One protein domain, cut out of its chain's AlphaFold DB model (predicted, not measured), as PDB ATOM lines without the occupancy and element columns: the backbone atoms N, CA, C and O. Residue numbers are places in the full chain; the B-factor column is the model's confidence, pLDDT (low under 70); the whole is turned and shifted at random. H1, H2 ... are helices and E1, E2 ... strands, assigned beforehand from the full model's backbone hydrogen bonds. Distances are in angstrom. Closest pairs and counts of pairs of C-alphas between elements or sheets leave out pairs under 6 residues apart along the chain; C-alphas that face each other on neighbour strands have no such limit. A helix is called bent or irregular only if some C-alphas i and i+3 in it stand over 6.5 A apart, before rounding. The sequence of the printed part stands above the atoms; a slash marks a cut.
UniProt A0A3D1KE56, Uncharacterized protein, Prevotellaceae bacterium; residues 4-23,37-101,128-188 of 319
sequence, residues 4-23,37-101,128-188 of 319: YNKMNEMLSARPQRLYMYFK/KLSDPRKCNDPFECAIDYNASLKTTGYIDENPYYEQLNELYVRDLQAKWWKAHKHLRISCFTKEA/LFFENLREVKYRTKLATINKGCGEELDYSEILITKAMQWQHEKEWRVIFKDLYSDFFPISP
ATOM      1  N   TYR A   4     124.008 151.609 151.911       48.31
ATOM      2  CA  TYR A   4     123.812 152.213 153.228       48.31
ATOM      3  C   TYR A   4     123.085 153.571 153.176       48.31
ATOM      4  O   TYR A   4     122.151 153.806 153.938       48.31
ATOM      5  N   ASN A   5     123.438 154.443 152.226       46.44
ATOM      6  CA  ASN A   5     122.786 155.749 152.067       46.44
ATOM      7  C   ASN A   5     121.356 155.600 151.540       46.44
ATOM      8  O   ASN A   5     120.472 156.323 151.980       46.44
ATOM      9  N   LYS A   6     121.113 154.619 150.662       50.25
ATOM     10  CA  LYS A   6     119.773 154.315 150.145       50.25
ATOM     11  C   LYS A   6     118.865 153.732 151.234       50.25
ATOM     12  O   LYS A   6     117.693 154.080 151.302       50.25
ATOM     13  N   MET A   7     119.406 152.889 152.115       48.41
ATOM     14  CA  MET A   7     118.679 152.358 153.274       48.41
ATOM     15  C   MET A   7     118.343 153.460 154.288       48.41
ATOM     16  O   MET A   7     117.208 153.528 154.749       48.41
ATOM     17  N   ASN A   8     119.279 154.373 154.564       49.56
ATOM     18  CA  ASN A   8     119.031 155.529 155.430       49.56
ATOM     19  C   ASN A   8     118.024 156.520 154.823       49.56
ATOM     20  O   ASN A   8     117.149 156.997 155.542       49.56
ATOM     21  N   GLU A   9     118.067 156.776 153.511       51.88
ATOM     22  CA  GLU A   9     117.030 157.556 152.818       51.88
ATOM     23  C   GLU A   9     115.657 156.873 152.915       51.88
ATOM     24  O   GLU A   9     114.674 157.519 153.278       51.88
ATOM     25  N   MET A  10     115.582 155.559 152.677       52.12
ATOM     26  CA  MET A  10     114.329 154.800 152.786       52.12
ATOM     27  C   MET A  10     113.774 154.759 154.215       52.12
ATOM     28  O   MET A  10     112.557 154.791 154.383       52.12
ATOM     29  N   LEU A  11     114.631 154.725 155.239       54.53
ATOM     30  CA  LEU A  11     114.226 154.827 156.644       54.53
ATOM     31  C   LEU A  11     113.781 156.253 157.006       54.53
ATOM     32  O   LEU A  11     112.800 156.410 157.725       54.53
ATOM     33  N   SER A  12     114.433 157.287 156.462       55.31
ATOM     34  CA  SER A  12     114.058 158.694 156.676       55.31
ATOM     35  C   SER A  12     112.734 159.096 156.010       55.31
ATOM     36  O   SER A  12     112.073 160.025 156.466       55.31
ATOM     37  N   ALA A  13     112.321 158.375 154.962       66.75
ATOM     38  CA  ALA A  13     111.053 158.585 154.264       66.75
ATOM     39  C   ALA A  13     109.853 157.903 154.948       66.75
ATOM     40  O   ALA A  13     108.705 158.150 154.566       66.75
ATOM     41  N   ARG A  14     110.087 157.033 155.943       80.25
ATOM     42  CA  ARG A  14     109.003 156.359 156.668       80.25
ATOM     43  C   ARG A  14     108.265 157.345 157.579       80.25
ATOM     44  O   ARG A  14     108.882 158.234 158.166       80.25
ATOM     45  N   PRO A  15     106.938 157.197 157.724       87.38
ATOM     46  CA  PRO A  15     106.180 158.006 158.663       87.38
ATOM     47  C   PRO A  15     106.690 157.760 160.085       87.38
ATOM     48  O   PRO A  15     106.803 156.618 160.520       87.38
ATOM     49  N   GLN A  16     106.968 158.844 160.812       90.25
ATOM     50  CA  GLN A  16     107.344 158.772 162.229       90.25
ATOM     51  C   GLN A  16     106.164 158.387 163.124       90.25
ATOM     52  O   GLN A  16     106.366 157.939 164.246       90.25
ATOM     53  N   ARG A  17     104.935 158.610 162.646       95.94
ATOM     54  CA  ARG A  17     103.699 158.321 163.368       95.94
ATOM     55  C   ARG A  17     102.677 157.723 162.425       95.94
ATOM     56  O   ARG A  17     102.477 158.228 161.316       95.94
ATOM     57  N   LEU A  18     102.045 156.662 162.890       98.12
ATOM     58  CA  LEU A  18     100.946 155.983 162.229       98.12
ATOM     59  C   LEU A  18      99.827 155.752 163.233       98.12
ATOM     60  O   LEU A  18     100.075 155.614 164.422       98.12
ATOM     61  N   TYR A  19      98.599 155.695 162.750       98.50
ATOM     62  CA  TYR A  19      97.418 155.566 163.586       98.50
ATOM     63  C   TYR A  19      96.592 154.365 163.155       98.50
ATOM     64  O   TYR A  19      96.477 154.079 161.961       98.50
ATOM     65  N   MET A  20      95.982 153.688 164.120       98.19
ATOM     66  CA  MET A  20      94.983 152.654 163.869       98.19
ATOM     67  C   MET A  20      93.744 152.917 164.718       98.19
ATOM     68  O   MET A  20      93.841 153.248 165.898       98.19
ATOM     69  N   TYR A  21      92.580 152.777 164.093       97.69
ATOM     70  CA  TYR A  21      91.280 153.036 164.694       97.69
ATOM     71  C   TYR A  21      90.648 151.721 165.138       97.69
ATOM     72  O   TYR A  21      90.692 150.721 164.420       97.69
ATOM     73  N   PHE A  22      90.039 151.741 166.316       96.19
ATOM     74  CA  PHE A  22      89.454 150.586 166.969       96.19
ATOM     75  C   PHE A  22      88.075 150.929 167.523       96.19
ATOM     76  O   PHE A  22      87.835 152.016 168.057       96.19
ATOM     77  N   LYS A  23      87.193 149.930 167.523       94.50
ATOM     78  CA  LYS A  23      86.126 149.863 168.528       94.50
ATOM     79  C   LYS A  23      86.747 149.668 169.913       94.50
ATOM     80  O   LYS A  23      87.806 149.045 170.017       94.50
ATOM     81  N   LYS A  37      95.707 142.660 165.337       92.69
ATOM     82  CA  LYS A  37      94.959 141.867 164.367       92.69
ATOM     83  C   LYS A  37      95.491 142.141 162.963       92.69
ATOM     84  O   LYS A  37      95.666 143.291 162.558       92.69
ATOM     85  N   LEU A  38      95.668 141.070 162.209       94.94
ATOM     86  CA  LEU A  38      96.017 141.099 160.807       94.94
ATOM     87  C   LEU A  38      94.856 140.546 159.982       94.94
ATOM     88  O   LEU A  38      94.255 139.522 160.308       94.94
ATOM     89  N   SER A  39      94.529 141.242 158.905       93.94
ATOM     90  CA  SER A  39      93.409 140.917 158.034       93.94
ATOM     91  C   SER A  39      93.881 140.131 156.820       93.94
ATOM     92  O   SER A  39      94.944 140.384 156.256       93.94
ATOM     93  N   ASP A  40      93.057 139.184 156.386       93.00
ATOM     94  CA  ASP A  40      93.125 138.669 155.024       93.00
ATOM     95  C   ASP A  40      92.712 139.807 154.074       93.00
ATOM     96  O   ASP A  40      91.586 140.300 154.216       93.00
ATOM     97  N   PRO A  41      93.567 140.240 153.128       92.38
ATOM     98  CA  PRO A  41      93.244 141.350 152.232       92.38
ATOM     99  C   PRO A  41      91.953 141.114 151.440       92.38
ATOM    100  O   PRO A  41      91.242 142.055 151.125       92.38
ATOM    101  N   ARG A  42      91.563 139.859 151.194       88.38
ATOM    102  CA  ARG A  42      90.318 139.528 150.476       88.38
ATOM    103  C   ARG A  42      89.046 139.823 151.282       88.38
ATOM    104  O   ARG A  42      87.950 139.660 150.759       88.38
ATOM    105  N   LYS A  43      89.177 140.173 152.566       90.12
ATOM    106  CA  LYS A  43      88.066 140.444 153.493       90.12
ATOM    107  C   LYS A  43      87.978 141.915 153.908       90.12
ATOM    108  O   LYS A  43      87.204 142.231 154.813       90.12
ATOM    109  N   CYS A  44      88.784 142.796 153.318       90.06
ATOM    110  CA  CYS A  44      88.655 144.228 153.559       90.06
ATOM    111  C   CYS A  44      87.347 144.770 152.964       90.06
ATOM    112  O   CYS A  44      86.659 144.107 152.192       90.06
ATOM    113  N   ASN A  45      86.983 145.977 153.379       86.25
ATOM    114  CA  ASN A  45      85.702 146.608 153.070       86.25
ATOM    115  C   ASN A  45      85.600 147.191 151.652       86.25
ATOM    116  O   ASN A  45      84.483 147.445 151.201       86.25
ATOM    117  N   ASP A  46      86.718 147.429 150.962       88.38
ATOM    118  CA  ASP A  46      86.702 147.927 149.585       88.38
ATOM    119  C   ASP A  46      86.312 146.788 148.617       88.38
ATOM    120  O   ASP A  46      87.023 145.784 148.543       88.38
ATOM    121  N   PRO A  47      85.215 146.905 147.842       88.75
ATOM    122  CA  PRO A  47      84.842 145.891 146.853       88.75
ATOM    123  C   PRO A  47      85.879 145.720 145.730       88.75
ATOM    124  O   PRO A  47      85.859 144.702 145.040       88.75
ATOM    125  N   PHE A  48      86.773 146.696 145.541       90.44
ATOM    126  CA  PHE A  48      87.890 146.620 144.600       90.44
ATOM    127  C   PHE A  48      89.217 146.255 145.279       90.44
ATOM    128  O   PHE A  48      90.272 146.353 144.647       90.44
ATOM    129  N   GLU A  49      89.195 145.825 146.546       89.81
ATOM    130  CA  GLU A  49      90.404 145.411 147.249       89.81
ATOM    131  C   GLU A  49      91.109 144.277 146.490       89.81
ATOM    132  O   GLU A  49      90.523 143.235 146.189       89.81
ATOM    133  N   CYS A  50      92.388 144.492 146.172       88.25
ATOM    134  CA  CYS A  50      93.200 143.587 145.357       88.25
ATOM    135  C   CYS A  50      92.596 143.226 143.978       88.25
ATOM    136  O   CYS A  50      92.953 142.192 143.398       88.25
ATOM    137  N   ALA A  51      91.696 144.054 143.440       87.12
ATOM    138  CA  ALA A  51      91.154 143.877 142.100       87.12
ATOM    139  C   ALA A  51      92.215 144.173 141.028       87.12
ATOM    140  O   ALA A  51      93.077 145.042 141.188       87.12
ATOM    141  N   ILE A  52      92.130 143.439 139.919       87.00
ATOM    142  CA  ILE A  52      93.097 143.500 138.825       87.00
ATOM    143  C   ILE A  52      92.428 143.858 137.510       87.00
ATOM    144  O   ILE A  52      91.300 143.450 137.235       87.00
ATOM    145  N   ASP A  53      93.148 144.602 136.677       86.44
ATOM    146  CA  ASP A  53      92.765 144.797 135.285       86.44
ATOM    147  C   ASP A  53      93.135 143.538 134.492       86.44
ATOM    148  O   ASP A  53      94.302 143.338 134.145       86.44
ATOM    149  N   TYR A  54      92.160 142.668 134.227       80.94
ATOM    150  CA  TYR A  54      92.384 141.431 133.477       80.94
ATOM    151  C   TYR A  54      92.893 141.705 132.055       80.94
ATOM    152  O   TYR A  54      93.866 141.089 131.621       80.94
ATOM    153  N   ASN A  55      92.299 142.681 131.365       76.06
ATOM    154  CA  ASN A  55      92.609 143.005 129.973       76.06
ATOM    155  C   ASN A  55      94.017 143.571 129.814       76.06
ATOM    156  O   ASN A  55      94.753 143.186 128.905       76.06
ATOM    157  N   ALA A  56      94.419 144.477 130.702       78.38
ATOM    158  CA  ALA A  56      95.775 144.996 130.692       78.38
ATOM    159  C   ALA A  56      96.789 143.945 131.177       78.38
ATOM    160  O   ALA A  56      97.864 143.846 130.592       78.38
ATOM    161  N   SER A  57      96.436 143.110 132.164       78.81
ATOM    162  CA  SER A  57      97.319 142.045 132.670       78.81
ATOM    163  C   SER A  57      97.613 140.964 131.630       78.81
ATOM    164  O   SER A  57      98.733 140.466 131.586       78.81
ATOM    165  N   LEU A  58      96.654 140.628 130.761       74.38
ATOM    166  CA  LEU A  58      96.868 139.718 129.627       74.38
ATOM    167  C   LEU A  58      98.022 140.161 128.728       74.38
ATOM    168  O   LEU A  58      98.849 139.357 128.299       74.38
ATOM    169  N   LYS A  59      98.119 141.473 128.489       71.25
ATOM    170  CA  LYS A  59      99.194 142.031 127.670       71.25
ATOM    171  C   LYS A  59     100.553 141.856 128.332       71.25
ATOM    172  O   LYS A  59     101.533 141.545 127.661       71.25
ATOM    173  N   THR A  60     100.609 142.005 129.650       67.25
ATOM    174  CA  THR A  60     101.844 141.873 130.426       67.25
ATOM    175  C   THR A  60     102.269 140.425 130.656       67.25
ATOM    176  O   THR A  60     103.465 140.153 130.772       67.25
ATOM    177  N   THR A  61     101.335 139.470 130.706       67.12
ATOM    178  CA  THR A  61     101.672 138.041 130.832       67.12
ATOM    179  C   THR A  61     102.245 137.454 129.538       67.12
ATOM    180  O   THR A  61     102.763 136.335 129.558       67.12
ATOM    181  N   GLY A  62     102.219 138.202 128.429       65.25
ATOM    182  CA  GLY A  62     102.670 137.738 127.116       65.25
ATOM    183  C   GLY A  62     101.748 136.682 126.503       65.25
ATOM    184  O   GLY A  62     102.149 136.010 125.557       65.25
ATOM    185  N   TYR A  63     100.538 136.519 127.051       61.34
ATOM    186  CA  TYR A  63      99.498 135.650 126.519       61.34
ATOM    187  C   TYR A  63      98.358 136.529 126.010       61.34
ATOM    188  O   TYR A  63      97.476 136.937 126.764       61.34
ATOM    189  N   ILE A  64      98.411 136.851 124.722       62.84
ATOM    190  CA  ILE A  64      97.311 137.493 124.012       62.84
ATOM    191  C   ILE A  64      97.048 136.630 122.784       62.84
ATOM    192  O   ILE A  64      97.810 136.681 121.821       62.84
ATOM    193  N   ASP A  65      95.986 135.827 122.811       63.34
ATOM    194  CA  ASP A  65      95.365 135.456 121.544       63.34
ATOM    195  C   ASP A  65      94.587 136.690 121.076       63.34
ATOM    196  O   ASP A  65      93.554 137.038 121.652       63.34
ATOM    197  N   GLU A  66      95.161 137.420 120.115       67.06
ATOM    198  CA  GLU A  66      94.601 138.666 119.576       67.06
ATOM    199  C   GLU A  66      93.321 138.431 118.763       67.06
ATOM    200  O   GLU A  66      92.659 139.394 118.369       67.06
ATOM    201  N   ASN A  67      92.944 137.172 118.520       71.50
ATOM    202  CA  ASN A  67      91.676 136.855 117.898       71.50
ATOM    203  C   ASN A  67      90.520 137.224 118.860       71.50
ATOM    204  O   ASN A  67      90.397 136.628 119.935       71.50
ATOM    205  N   PRO A  68      89.624 138.160 118.470       69.19
ATOM    206  CA  PRO A  68      88.520 138.639 119.309       69.19
ATOM    207  C   PRO A  68      87.587 137.531 119.813       69.19
ATOM    208  O   PRO A  68      86.892 137.705 120.809       69.19
ATOM    209  N   TYR A  69      87.583 136.373 119.147       70.81
ATOM    210  CA  TYR A  69      86.841 135.194 119.580       70.81
ATOM    211  C   TYR A  69      87.248 134.694 120.981       70.81
ATOM    212  O   TYR A  69      86.422 134.125 121.692       70.81
ATOM    213  N   TYR A  70      88.497 134.922 121.405       70.56
ATOM    214  CA  TYR A  70      89.058 134.374 122.645       70.56
ATOM    215  C   TYR A  70      89.067 135.350 123.831       70.56
ATOM    216  O   TYR A  70      89.622 135.021 124.879       70.56
ATOM    217  N   GLU A  71      88.425 136.519 123.732       71.69
ATOM    218  CA  GLU A  71      88.449 137.546 124.789       71.69
ATOM    219  C   GLU A  71      88.001 137.003 126.162       71.69
ATOM    220  O   GLU A  71      88.687 137.188 127.169       71.69
ATOM    221  N   GLN A  72      86.913 136.226 126.200       75.38
ATOM    222  CA  GLN A  72      86.411 135.606 127.435       75.38
ATOM    223  C   GLN A  72      87.361 134.536 127.996       75.38
ATOM    224  O   GLN A  72      87.518 134.409 129.211       75.38
ATOM    225  N   LEU A  73      88.007 133.758 127.123       75.38
ATOM    226  CA  LEU A  73      88.953 132.715 127.529       75.38
ATOM    227  C   LEU A  73      90.238 133.324 128.104       75.38
ATOM    228  O   LEU A  73      90.775 132.815 129.088       75.38
ATOM    229  N   ASN A  74      90.675 134.453 127.549       74.62
ATOM    230  CA  ASN A  74      91.792 135.228 128.066       74.62
ATOM    231  C   ASN A  74      91.476 135.787 129.474       74.62
ATOM    232  O   ASN A  74      92.281 135.643 130.397       74.62
ATOM    233  N   GLU A  75      90.281 136.345 129.702       77.38
ATOM    234  CA  GLU A  75      89.882 136.803 131.044       77.38
ATOM    235  C   GLU A  75      89.883 135.654 132.072       77.38
ATOM    236  O   GLU A  75      90.436 135.786 133.170       77.38
ATOM    237  N   LEU A  76      89.312 134.497 131.708       82.88
ATOM    238  CA  LEU A  76      89.291 133.301 132.559       82.88
ATOM    239  C   LEU A  76      90.698 132.819 132.930       82.88
ATOM    240  O   LEU A  76      90.916 132.382 134.062       82.88
ATOM    241  N   TYR A  77      91.660 132.933 132.014       81.25
ATOM    242  CA  TYR A  77      93.051 132.576 132.277       81.25
ATOM    243  C   TYR A  77      93.680 133.450 133.370       81.25
ATOM    244  O   TYR A  77      94.263 132.930 134.321       81.25
ATOM    245  N   VAL A  78      93.530 134.776 133.296       79.75
ATOM    246  CA  VAL A  78      94.093 135.666 134.328       79.75
ATOM    247  C   VAL A  78      93.376 135.496 135.670       79.75
ATOM    248  O   VAL A  78      94.022 135.548 136.721       79.75
ATOM    249  N   ARG A  79      92.068 135.204 135.661       83.69
ATOM    250  CA  ARG A  79      91.332 134.799 136.872       83.69
ATOM    251  C   ARG A  79      91.918 133.534 137.500       83.69
ATOM    252  O   ARG A  79      92.118 133.497 138.713       83.69
ATOM    253  N   ASP A  80      92.235 132.522 136.695       85.44
ATOM    254  CA  ASP A  80      92.879 131.293 137.169       85.44
ATOM    255  C   ASP A  80      94.283 131.562 137.738       85.44
ATOM    256  O   ASP A  80      94.622 131.053 138.808       85.44
ATOM    257  N   LEU A  81      95.078 132.432 137.102       82.94
ATOM    258  CA  LEU A  81      96.375 132.866 137.635       82.94
ATOM    259  C   LEU A  81      96.240 133.537 139.008       82.94
ATOM    260  O   LEU A  81      96.955 133.173 139.943       82.94
ATOM    261  N   GLN A  82      95.290 134.464 139.162       85.19
ATOM    262  CA  GLN A  82      95.020 135.107 140.451       85.19
ATOM    263  C   GLN A  82      94.540 134.100 141.502       85.19
ATOM    264  O   GLN A  82      95.003 134.136 142.643       85.19
ATOM    265  N   ALA A  83      93.665 133.164 141.132       88.75
ATOM    266  CA  ALA A  83      93.189 132.121 142.035       88.75
ATOM    267  C   ALA A  83      94.326 131.195 142.497       88.75
ATOM    268  O   ALA A  83      94.431 130.885 143.688       88.75
ATOM    269  N   LYS A  84      95.216 130.790 141.582       88.62
ATOM    270  CA  LYS A  84      96.426 130.015 141.898       88.62
ATOM    271  C   LYS A  84      97.355 130.787 142.824       88.62
ATOM    272  O   LYS A  84      97.814 130.221 143.817       88.62
ATOM    273  N   TRP A  85      97.573 132.073 142.556       87.12
ATOM    274  CA  TRP A  85      98.397 132.917 143.411       87.12
ATOM    275  C   TRP A  85      97.809 133.039 144.822       87.12
ATOM    276  O   TRP A  85      98.530 132.833 145.799       87.12
ATOM    277  N   TRP A  86      96.492 133.235 144.951       88.88
ATOM    278  CA  TRP A  86      95.821 133.233 146.255       88.88
ATOM    279  C   TRP A  86      95.881 131.902 146.984       88.88
ATOM    280  O   TRP A  86      95.994 131.878 148.210       88.88
ATOM    281  N   LYS A  87      95.816 130.789 146.256       91.00
ATOM    282  CA  LYS A  87      95.973 129.463 146.850       91.00
ATOM    283  C   LYS A  87      97.384 129.270 147.409       91.00
ATOM    284  O   LYS A  87      97.518 128.720 148.501       91.00
ATOM    285  N   ALA A  88      98.404 129.745 146.692       88.81
ATOM    286  CA  ALA A  88      99.794 129.720 147.139       88.81
ATOM    287  C   ALA A  88     100.049 130.673 148.324       88.81
ATOM    288  O   ALA A  88     100.796 130.328 149.230       88.81
ATOM    289  N   HIS A  89      99.356 131.817 148.375       88.94
ATOM    290  CA  HIS A  89      99.535 132.865 149.389       88.94
ATOM    291  C   HIS A  89      98.355 132.960 150.367       88.94
ATOM    292  O   HIS A  89      97.984 134.040 150.825       88.94
ATOM    293  N   LYS A  90      97.740 131.826 150.728       90.44
ATOM    294  CA  LYS A  90      96.578 131.788 151.642       90.44
ATOM    295  C   LYS A  90      96.872 132.326 153.056       90.44
ATOM    296  O   LYS A  90      95.948 132.654 153.805       90.44
ATOM    297  N   HIS A  91      98.153 132.406 153.409       92.62
ATOM    298  CA  HIS A  91      98.679 132.928 154.672       92.62
ATOM    299  C   HIS A  91      99.144 134.388 154.577       92.62
ATOM    300  O   HIS A  91      99.702 134.917 155.533       92.62
ATOM    301  N   LEU A  92      98.867 135.059 153.453       93.81
ATOM    302  CA  LEU A  92      99.069 136.494 153.335       93.81
ATOM    303  C   LEU A  92      98.163 137.225 154.331       93.81
ATOM    304  O   LEU A  92      96.958 136.961 154.423       93.81
ATOM    305  N   ARG A  93      98.752 138.163 155.063       95.50
ATOM    306  CA  ARG A  93      98.066 139.018 156.024       95.50
ATOM    307  C   ARG A  93      98.526 140.458 155.882       95.50
ATOM    308  O   ARG A  93      99.686 140.720 155.567       95.50
ATOM    309  N   ILE A  94      97.612 141.388 156.128       95.69
ATOM    310  CA  ILE A  94      97.898 142.819 156.127       95.69
ATOM    311  C   ILE A  94      97.437 143.478 157.421       95.69
ATOM    312  O   ILE A  94      96.459 143.054 158.035       95.69
ATOM    313  N   SER A  95      98.122 144.544 157.815       96.44
ATOM    314  CA  SER A  95      97.639 145.472 158.834       96.44
ATOM    315  C   SER A  95      97.657 146.891 158.292       96.44
ATOM    316  O   SER A  95      98.644 147.292 157.675       96.44
ATOM    317  N   CYS A  96      96.563 147.621 158.495       96.50
ATOM    318  CA  CYS A  96      96.290 148.891 157.832       96.50
ATOM    319  C   CYS A  96      96.330 150.040 158.841       96.50
ATOM    320  O   CYS A  96      95.572 150.060 159.807       96.50
ATOM    321  N   PHE A  97      97.187 151.015 158.579       97.94
ATOM    322  CA  PHE A  97      97.379 152.215 159.379       97.94
ATOM    323  C   PHE A  97      97.055 153.453 158.549       97.94
ATOM    324  O   PHE A  97      97.020 153.394 157.325       97.94
ATOM    325  N   THR A  98      96.888 154.599 159.196       97.88
ATOM    326  CA  THR A  98      96.742 155.903 158.539       97.88
ATOM    327  C   THR A  98      97.737 156.914 159.093       97.88
ATOM    328  O   THR A  98      98.243 156.758 160.201       97.88
ATOM    329  N   LYS A  99      98.006 157.981 158.340       96.94
ATOM    330  CA  LYS A  99      98.740 159.158 158.835       96.94
ATOM    331  C   LYS A  99      97.849 160.164 159.577       96.94
ATOM    332  O   LYS A  99      98.371 161.156 160.073       96.94
ATOM    333  N   GLU A 100      96.535 159.942 159.641       96.38
ATOM    334  CA  GLU A 100      95.568 160.923 160.149       96.38
ATOM    335  C   GLU A 100      94.839 160.432 161.401       96.38
ATOM    336  O   GLU A 100      94.030 159.508 161.335       96.38
ATOM    337  N   ALA A 101      95.045 161.110 162.530       97.25
ATOM    338  CA  ALA A 101      94.300 160.873 163.772       97.25
ATOM    339  C   ALA A 101      92.956 161.622 163.847       97.25
ATOM    340  O   ALA A 101      92.123 161.318 164.696       97.25
ATOM    341  N   LEU A 128     110.695 145.180 163.492       93.25
ATOM    342  CA  LEU A 128     110.278 143.838 163.089       93.25
ATOM    343  C   LEU A 128     108.820 143.853 162.631       93.25
ATOM    344  O   LEU A 128     108.523 143.406 161.525       93.25
ATOM    345  N   PHE A 129     107.920 144.414 163.445       95.25
ATOM    346  CA  PHE A 129     106.519 144.558 163.062       95.25
ATOM    347  C   PHE A 129     106.391 145.382 161.776       95.25
ATOM    348  O   PHE A 129     105.676 145.006 160.851       95.25
ATOM    349  N   PHE A 130     107.115 146.499 161.683       95.56
ATOM    350  CA  PHE A 130     107.022 147.433 160.559       95.56
ATOM    351  C   PHE A 130     108.039 147.166 159.433       95.56
ATOM    352  O   PHE A 130     108.323 148.065 158.632       95.56
ATOM    353  N   GLU A 131     108.597 145.955 159.324       92.31
ATOM    354  CA  GLU A 131     109.636 145.628 158.337       92.31
ATOM    355  C   GLU A 131     109.151 145.918 156.905       92.31
ATOM    356  O   GLU A 131     109.758 146.711 156.175       92.31
ATOM    357  N   ASN A 132     107.996 145.357 156.539       93.44
ATOM    358  CA  ASN A 132     107.384 145.486 155.215       93.44
ATOM    359  C   ASN A 132     106.242 146.517 155.200       93.44
ATOM    360  O   ASN A 132     105.135 146.241 154.731       93.44
ATOM    361  N   LEU A 133     106.517 147.700 155.753       95.44
ATOM    362  CA  LEU A 133     105.614 148.849 155.765       95.44
ATOM    363  C   LEU A 133     105.623 149.577 154.407       95.44
ATOM    364  O   LEU A 133     106.677 149.993 153.918       95.44
ATOM    365  N   ARG A 134     104.448 149.749 153.795       95.06
ATOM    366  CA  ARG A 134     104.268 150.290 152.439       95.06
ATOM    367  C   ARG A 134     103.150 151.324 152.388       95.06
ATOM    368  O   ARG A 134     102.073 151.095 152.925       95.06
ATOM    369  N   GLU A 135     103.388 152.427 151.693       95.94
ATOM    370  CA  GLU A 135     102.344 153.407 151.387       95.94
ATOM    371  C   GLU A 135     101.375 152.854 150.338       95.94
ATOM    372  O   GLU A 135     101.804 152.286 149.325       95.94
ATOM    373  N   VAL A 136     100.076 153.038 150.573       95.62
ATOM    374  CA  VAL A 136      99.036 152.697 149.601       95.62
ATOM    375  C   VAL A 136      98.986 153.749 148.494       95.62
ATOM    376  O   VAL A 136      98.988 154.956 148.727       95.62
ATOM    377  N   LYS A 137      98.923 153.273 147.253       94.94
ATOM    378  CA  LYS A 137      98.794 154.056 146.031       94.94
ATOM    379  C   LYS A 137      97.333 154.116 145.611       94.94
ATOM    380  O   LYS A 137      96.735 153.113 145.224       94.94
ATOM    381  N   TYR A 138      96.786 155.320 145.617       95.31
ATOM    382  CA  TYR A 138      95.418 155.574 145.187       95.31
ATOM    383  C   TYR A 138      95.354 155.788 143.678       95.31
ATOM    384  O   TYR A 138      96.078 156.623 143.128       95.31
ATOM    385  N   ARG A 139      94.504 155.022 142.992       94.81
ATOM    386  CA  ARG A 139      94.393 155.046 141.527       94.81
ATOM    387  C   ARG A 139      92.931 155.033 141.079       94.81
ATOM    388  O   ARG A 139      92.049 154.551 141.780       94.81
ATOM    389  N   THR A 140      92.682 155.565 139.884       95.00
ATOM    390  CA  THR A 140      91.383 155.467 139.188       95.00
ATOM    391  C   THR A 140      91.295 154.252 138.265       95.00
ATOM    392  O   THR A 140      90.217 153.925 137.782       95.00
ATOM    393  N   LYS A 141      92.427 153.585 138.014       91.44
ATOM    394  CA  LYS A 141      92.538 152.356 137.225       91.44
ATOM    395  C   LYS A 141      93.054 151.228 138.112       91.44
ATOM    396  O   LYS A 141      93.874 151.485 138.997       91.44
ATOM    397  N   LEU A 142      92.583 150.011 137.850       89.12
ATOM    398  CA  LEU A 142      93.026 148.809 138.550       89.12
ATOM    399  C   LEU A 142      94.510 148.530 138.273       89.12
ATOM    400  O   LEU A 142      95.055 148.938 137.245       89.12
ATOM    401  N   ALA A 143      95.163 147.849 139.213       87.31
ATOM    402  CA  ALA A 143      96.539 147.406 139.037       87.31
ATOM    403  C   ALA A 143      96.612 146.246 138.032       87.31
ATOM    404  O   ALA A 143      95.667 145.468 137.882       87.31
ATOM    405  N   THR A 144      97.752 146.120 137.359       83.94
ATOM    406  CA  THR A 144      98.052 144.991 136.477       83.94
ATOM    407  C   THR A 144      98.970 144.005 137.172       83.94
ATOM    408  O   THR A 144      99.782 144.384 138.017       83.94
ATOM    409  N   ILE A 145      98.882 142.739 136.785       79.25
ATOM    410  CA  ILE A 145      99.888 141.753 137.166       79.25
ATOM    411  C   ILE A 145     101.088 141.913 136.229       79.25
ATOM    412  O   ILE A 145     100.929 141.930 135.007       79.25
ATOM    413  N   ASN A 146     102.286 142.001 136.803       71.06
ATOM    414  CA  ASN A 146     103.537 142.063 136.050       71.06
ATOM    415  C   ASN A 146     104.331 140.765 136.255       71.06
ATOM    416  O   ASN A 146     104.288 140.173 137.334       71.06
ATOM    417  N   LYS A 147     105.089 140.328 135.242       66.69
ATOM    418  CA  LYS A 147     106.114 139.290 135.429       66.69
ATOM    419  C   LYS A 147     107.314 139.920 136.139       66.69
ATOM    420  O   LYS A 147     107.862 140.911 135.658       66.69
ATOM    421  N   GLY A 148     107.690 139.385 137.298       58.16
ATOM    422  CA  GLY A 148     108.866 139.827 138.043       58.16
ATOM    423  C   GLY A 148     110.175 139.468 137.330       58.16
ATOM    424  O   GLY A 148     110.186 138.748 136.333       58.16
ATOM    425  N   CYS A 149     111.309 139.919 137.880       46.34
ATOM    426  CA  CYS A 149     112.664 139.662 137.351       46.34
ATOM    427  C   CYS A 149     113.117 138.179 137.417       46.34
ATOM    428  O   CYS A 149     114.303 137.899 137.278       46.34
ATOM    429  N   GLY A 150     112.194 137.237 137.634       49.66
ATOM    430  CA  GLY A 150     112.451 135.803 137.799       49.66
ATOM    431  C   GLY A 150     111.262 134.923 137.400       49.66
ATOM    432  O   GLY A 150     111.024 133.910 138.038       49.66
ATOM    433  N   GLU A 151     110.499 135.331 136.380       57.16
ATOM    434  CA  GLU A 151     109.389 134.578 135.751       57.16
ATOM    435  C   GLU A 151     108.086 134.423 136.566       57.16
ATOM    436  O   GLU A 151     107.027 134.219 135.967       57.16
ATOM    437  N   GLU A 152     108.101 134.609 137.890       59.69
ATOM    438  CA  GLU A 152     106.883 134.610 138.719       59.69
ATOM    439  C   GLU A 152     106.064 135.911 138.612       59.69
ATOM    440  O   GLU A 152     106.592 137.000 138.363       59.69
ATOM    441  N   LEU A 153     104.747 135.804 138.820       66.81
ATOM    442  CA  LEU A 153     103.829 136.946 138.848       66.81
ATOM    443  C   LEU A 153     104.018 137.765 140.133       66.81
ATOM    444  O   LEU A 153     103.893 137.235 141.238       66.81
ATOM    445  N   ASP A 154     104.256 139.068 139.989       74.69
ATOM    446  CA  ASP A 154     104.372 139.997 141.112       74.69
ATOM    447  C   ASP A 154     103.031 140.688 141.396       74.69
ATOM    448  O   ASP A 154     102.533 141.490 140.603       74.69
ATOM    449  N   TYR A 155     102.465 140.393 142.568       79.88
ATOM    450  CA  TYR A 155     101.238 141.009 143.082       79.88
ATOM    451  C   TYR A 155     101.515 142.137 144.084       79.88
ATOM    452  O   TYR A 155     100.587 142.678 144.684       79.88
ATOM    453  N   SER A 156     102.779 142.525 144.286       82.62
ATOM    454  CA  SER A 156     103.157 143.533 145.279       82.62
ATOM    455  C   SER A 156     102.480 144.883 145.046       82.62
ATOM    456  O   SER A 156     102.111 145.546 146.013       82.62
ATOM    457  N   GLU A 157     102.271 145.273 143.785       85.62
ATOM    458  CA  GLU A 157     101.554 146.498 143.427       85.62
ATOM    459  C   GLU A 157     100.055 146.400 143.725       85.62
ATOM    460  O   GLU A 157      99.458 147.372 144.190       85.62
ATOM    461  N   ILE A 158      99.458 145.226 143.520       89.31
ATOM    462  CA  ILE A 158      98.036 144.970 143.771       89.31
ATOM    463  C   ILE A 158      97.734 145.119 145.266       89.31
ATOM    464  O   ILE A 158      96.777 145.790 145.633       89.31
ATOM    465  N   LEU A 159      98.604 144.588 146.133       91.75
ATOM    466  CA  LEU A 159      98.453 144.670 147.593       91.75
ATOM    467  C   LEU A 159      98.554 146.087 148.165       91.75
ATOM    468  O   LEU A 159      98.204 146.298 149.326       91.75
ATOM    469  N   ILE A 160      99.062 147.044 147.391       93.31
ATOM    470  CA  ILE A 160      99.200 148.444 147.805       93.31
ATOM    471  C   ILE A 160      98.412 149.387 146.899       93.31
ATOM    472  O   ILE A 160      98.641 150.586 146.965       93.31
ATOM    473  N   THR A 161      97.526 148.892 146.036       93.25
ATOM    474  CA  THR A 161      96.691 149.741 145.178       93.25
ATOM    475  C   THR A 161      95.272 149.771 145.716       93.25
ATOM    476  O   THR A 161      94.690 148.724 145.980       93.25
ATOM    477  N   LYS A 162      94.706 150.971 145.849       94.56
ATOM    478  CA  LYS A 162      93.334 151.175 146.326       94.56
ATOM    479  C   LYS A 162      92.600 152.194 145.463       94.56
ATOM    480  O   LYS A 162      93.232 153.036 144.815       94.56
ATOM    481  N   ALA A 163      91.272 152.126 145.439       95.12
ATOM    482  CA  ALA A 163      90.474 153.054 144.647       95.12
ATOM    483  C   ALA A 163      90.629 154.501 145.153       95.12
ATOM    484  O   ALA A 163      90.703 154.753 146.358       95.12
ATOM    485  N   MET A 164      90.663 155.468 144.229       96.31
ATOM    486  CA  MET A 164      90.867 156.897 144.525       96.31
ATOM    487  C   MET A 164      89.878 157.463 145.561       96.31
ATOM    488  O   MET A 164      90.214 158.356 146.333       96.31
ATOM    489  N   GLN A 165      88.670 156.912 145.627       95.94
ATOM    490  CA  GLN A 165      87.611 157.285 146.564       95.94
ATOM    491  C   GLN A 165      88.032 157.109 148.037       95.94
ATOM    492  O   GLN A 165      87.557 157.840 148.907       95.94
ATOM    493  N   TRP A 166      88.976 156.203 148.310       95.81
ATOM    494  CA  TRP A 166      89.521 155.935 149.643       95.81
ATOM    495  C   TRP A 166      90.779 156.758 149.972       95.81
ATOM    496  O   TRP A 166      91.382 156.555 151.022       95.81
ATOM    497  N   GLN A 167      91.193 157.714 149.123       96.94
ATOM    498  CA  GLN A 167      92.424 158.501 149.330       96.94
ATOM    499  C   GLN A 167      92.458 159.252 150.670       96.94
ATOM    500  O   GLN A 167      93.527 159.486 151.238       96.94
ATOM    501  N   HIS A 168      91.287 159.608 151.200       95.50
ATOM    502  CA  HIS A 168      91.153 160.268 152.494       95.50
ATOM    503  C   HIS A 168      91.718 159.438 153.661       95.50
ATOM    504  O   HIS A 168      92.074 160.022 154.684       95.50
ATOM    505  N   GLU A 169      91.842 158.114 153.510       96.88
ATOM    506  CA  GLU A 169      92.402 157.232 154.535       96.88
ATOM    507  C   GLU A 169      93.917 157.383 154.696       96.88
ATOM    508  O   GLU A 169      94.428 157.027 155.751       96.88
ATOM    509  N   LYS A 170      94.652 157.904 153.699       97.19
ATOM    510  CA  LYS A 170      96.129 158.025 153.718       97.19
ATOM    511  C   LYS A 170      96.815 156.765 154.272       97.19
ATOM    512  O   LYS A 170      97.604 156.829 155.219       97.19
ATOM    513  N   GLU A 171      96.434 155.625 153.707       97.56
ATOM    514  CA  GLU A 171      96.671 154.290 154.241       97.56
ATOM    515  C   GLU A 171      98.127 153.838 154.054       97.56
ATOM    516  O   GLU A 171      98.762 154.062 153.021       97.56
ATOM    517  N   TRP A 172      98.646 153.158 155.070       97.44
ATOM    518  CA  TRP A 172      99.917 152.448 155.060       97.44
ATOM    519  C   TRP A 172      99.685 151.004 155.493       97.44
ATOM    520  O   TRP A 172      98.997 150.752 156.478       97.44
ATOM    521  N   ARG A 173     100.266 150.047 154.771       96.25
ATOM    522  CA  ARG A 173     100.092 148.613 155.017       96.25
ATOM    523  C   ARG A 173     101.386 147.974 155.473       96.25
ATOM    524  O   ARG A 173     102.416 148.145 154.825       96.25
ATOM    525  N   VAL A 174     101.319 147.183 156.532       96.06
ATOM    526  CA  VAL A 174     102.325 146.157 156.813       96.06
ATOM    527  C   VAL A 174     101.862 144.863 156.157       96.06
ATOM    528  O   VAL A 174     100.720 144.454 156.367       96.06
ATOM    529  N   ILE A 175     102.722 144.233 155.353       95.12
ATOM    530  CA  ILE A 175     102.383 143.019 154.596       95.12
ATOM    531  C   ILE A 175     103.202 141.826 155.103       95.12
ATOM    532  O   ILE A 175     104.422 141.781 154.925       95.12
ATOM    533  N   PHE A 176     102.514 140.819 155.633       94.25
ATOM    534  CA  PHE A 176     103.073 139.537 156.060       94.25
ATOM    535  C   PHE A 176     102.753 138.472 155.011       94.25
ATOM    536  O   PHE A 176     101.585 138.183 154.766       94.25
ATOM    537  N   LYS A 177     103.775 137.901 154.363       88.00
ATOM    538  CA  LYS A 177     103.585 136.963 153.239       88.00
ATOM    539  C   LYS A 177     103.180 135.555 153.669       88.00
ATOM    540  O   LYS A 177     102.406 134.920 152.960       88.00
ATOM    541  N   ASP A 178     103.692 135.094 154.803       84.31
ATOM    542  CA  ASP A 178     103.474 133.732 155.281       84.31
ATOM    543  C   ASP A 178     103.288 133.729 156.799       84.31
ATOM    544  O   ASP A 178     104.242 133.614 157.568       84.31
ATOM    545  N   LEU A 179     102.047 133.958 157.235       86.69
ATOM    546  CA  LEU A 179     101.687 133.927 158.645       86.69
ATOM    547  C   LEU A 179     100.469 133.029 158.892       86.69
ATOM    548  O   LEU A 179      99.383 133.219 158.340       86.69
ATOM    549  N   TYR A 180     100.649 132.051 159.779       85.56
ATOM    550  CA  TYR A 180      99.605 131.102 160.177       85.56
ATOM    551  C   TYR A 180      98.641 131.656 161.240       85.56
ATOM    552  O   TYR A 180      97.616 131.039 161.515       85.56
ATOM    553  N   SER A 181      98.963 132.815 161.819       90.44
ATOM    554  CA  SER A 181      98.172 133.510 162.834       90.44
ATOM    555  C   SER A 181      97.498 134.750 162.244       90.44
ATOM    556  O   SER A 181      98.085 135.459 161.429       90.44
ATOM    557  N   ASP A 182      96.286 135.052 162.707       91.94
ATOM    558  CA  ASP A 182      95.592 136.317 162.418       91.94
ATOM    559  C   ASP A 182      96.029 137.451 163.367       91.94
ATOM    560  O   ASP A 182      95.465 138.542 163.347       91.94
ATOM    561  N   PHE A 183      97.028 137.196 164.210       94.00
ATOM    562  CA  PHE A 183      97.584 138.142 165.166       94.00
ATOM    563  C   PHE A 183      99.106 138.094 165.148       94.00
ATOM    564  O   PHE A 183      99.689 137.011 165.031       94.00
ATOM    565  N   PHE A 184      99.737 139.253 165.314       94.88
ATOM    566  CA  PHE A 184     101.188 139.361 165.420       94.88
ATOM    567  C   PHE A 184     101.570 140.287 166.584       94.88
ATOM    568  O   PHE A 184     100.941 141.343 166.739       94.88
ATOM    569  N   PRO A 185     102.557 139.895 167.410       95.44
ATOM    570  CA  PRO A 185     102.956 140.674 168.571       95.44
ATOM    571  C   PRO A 185     103.616 141.985 168.158       95.44
ATOM    572  O   PRO A 185     104.397 142.022 167.209       95.44
ATOM    573  N   ILE A 186     103.325 143.049 168.898       96.00
ATOM    574  CA  ILE A 186     103.969 144.351 168.753       96.00
ATOM    575  C   ILE A 186     104.526 144.795 170.102       96.00
ATOM    576  O   ILE A 186     103.919 144.580 171.152       96.00
ATOM    577  N   SER A 187     105.692 145.425 170.083       95.94
ATOM    578  CA  SER A 187     106.302 146.020 171.263       95.94
ATOM    579  C   SER A 187     105.382 147.095 171.856       95.94
ATOM    580  O   SER A 187     105.017 148.033 171.140       95.94
ATOM    581  N   PRO A 188     105.072 147.056 173.168       95.25
ATOM    582  CA  PRO A 188     104.352 148.140 173.837       95.25
ATOM    583  C   PRO A 188     105.031 149.503 173.657       95.25
ATOM    584  O   PRO A 188     104.349 150.517 173.614       95.25
TER     585      PRO A 188
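Overview. This is residues 4 to 23, 37 to 101 and 128 to 188 of the 319 residues of an uncharacterized protein of Prevotellaceae bacterium (UniProt A0A3D1KE56). A small antiparallel sheet of three strands, E2, E6 and E3, lies toward one end of the body, and the long helix H3 reaches toward the other end with the short helix H2 packed across part of it. E3 runs on into E4, which pairs with E5 beside H4; unnamed stretches 37 to 53 and 140 to 160 run through the space between the sheet and H2, and H1 sticks out on its own as an arm with residues 4 to 13. The printed part has 146 residues with four named helices and seven named strands, in the order H1 E1 H2 H3 E2 E3 E4 E5 H4 E6 E7; the larger sheet has the order E2, E6, E3, E4 and E5 make a parallel pair, and the class is mixed, helices and strands. The whole is only just compact, close to loose, with a radius of gyration of the C-alphas of 17.2 A and spans of 58 by 40 by 31 A.

Arrangement. In the larger sheet, E6, residues 171 to 176, is the inner strand. Its neighbour E2, residues 93 to 98, is antiparallel to E6 at 157 degrees, with N 93 and O 176 at 2.8 A and N 95 and O 174 at 3.0 A, within hydrogen-bond range. E3, residues 133 to 135, is antiparallel to E6 at 145 degrees, with N 134 and O 173 at 2.8 A. E3 runs on into E4, residues 137 to 139, across a break of 1 residue at 32 degrees. E4 is parallel to E5, residues 161 to 163, at 43 degrees, with N 162 and O 137 at 3.0 A. The closest C-alphas of E4 and H4, residues 164 to 169, are those of Tyr 138 and Met 164, 4.8 A apart. H4 is not on the larger sheet, but only just, with 4 pairs of C-alphas within 10 A. E1, residues 18 to 22, pairs with no named strand; its closest C-alpha to E2 is that of Tyr 19, 5.1 A from that of Thr 98, and E1 and E6 are near each other, with 5 pairs of C-alphas within 10 A. E7, residues 183 to 185, pairs with no named strand and is apart from E2, E3 and E6. H3, residues 68 to 88, touches H2, residues 54 to 61, with residues 74 to 79 alone; the closest C-alphas are those of Tyr 54 and Glu 75, 5.8 A, and the lines are about perpendicular at 77 degrees. H1, residues 4 to 12, has every O i to N i+4 pair within hydrogen-bond range, against 3 of 4 in H2, 15 of 17 in H3 and 0 of 2 in H4, where 2 of 3 O i to N i+3 pairs are in range.

Along the chain. E2 runs 17.1 A and E6 16.2 A from first to last C-alpha, and E1 13.6 A. C-alpha 171, where E6 begins, is at (96.671, 154.290, 154.241). H3 is 31.3 A long and ends at C-alpha 88, (99.794, 129.720, 147.139). It is irregular, with C-alphas 69 and 72 at 7.9 A, as is H4, with C-alphas 165 and 168 at 7.5 A. H1, 12.2 A long, begins at C-alpha 4, (123.812, 152.213, 153.228).

Size, cuts and confidence. The two C-alphas farthest apart are those of Tyr 69 and Pro 188, at 58.5 A. Residues 24 to 36 are not printed, with 12.6 A between C-alphas 23 and 37, and residues 102 to 127 are not printed, with 23.4 A between C-alphas 101 and 128. Of the links that are printed whole, E4 to E5 is long, with 21 residues. The mean pLDDT of the printed part is 84.1; it is under 70 in residues 4 to 13, 60 to 66, 68 and 147 to 153.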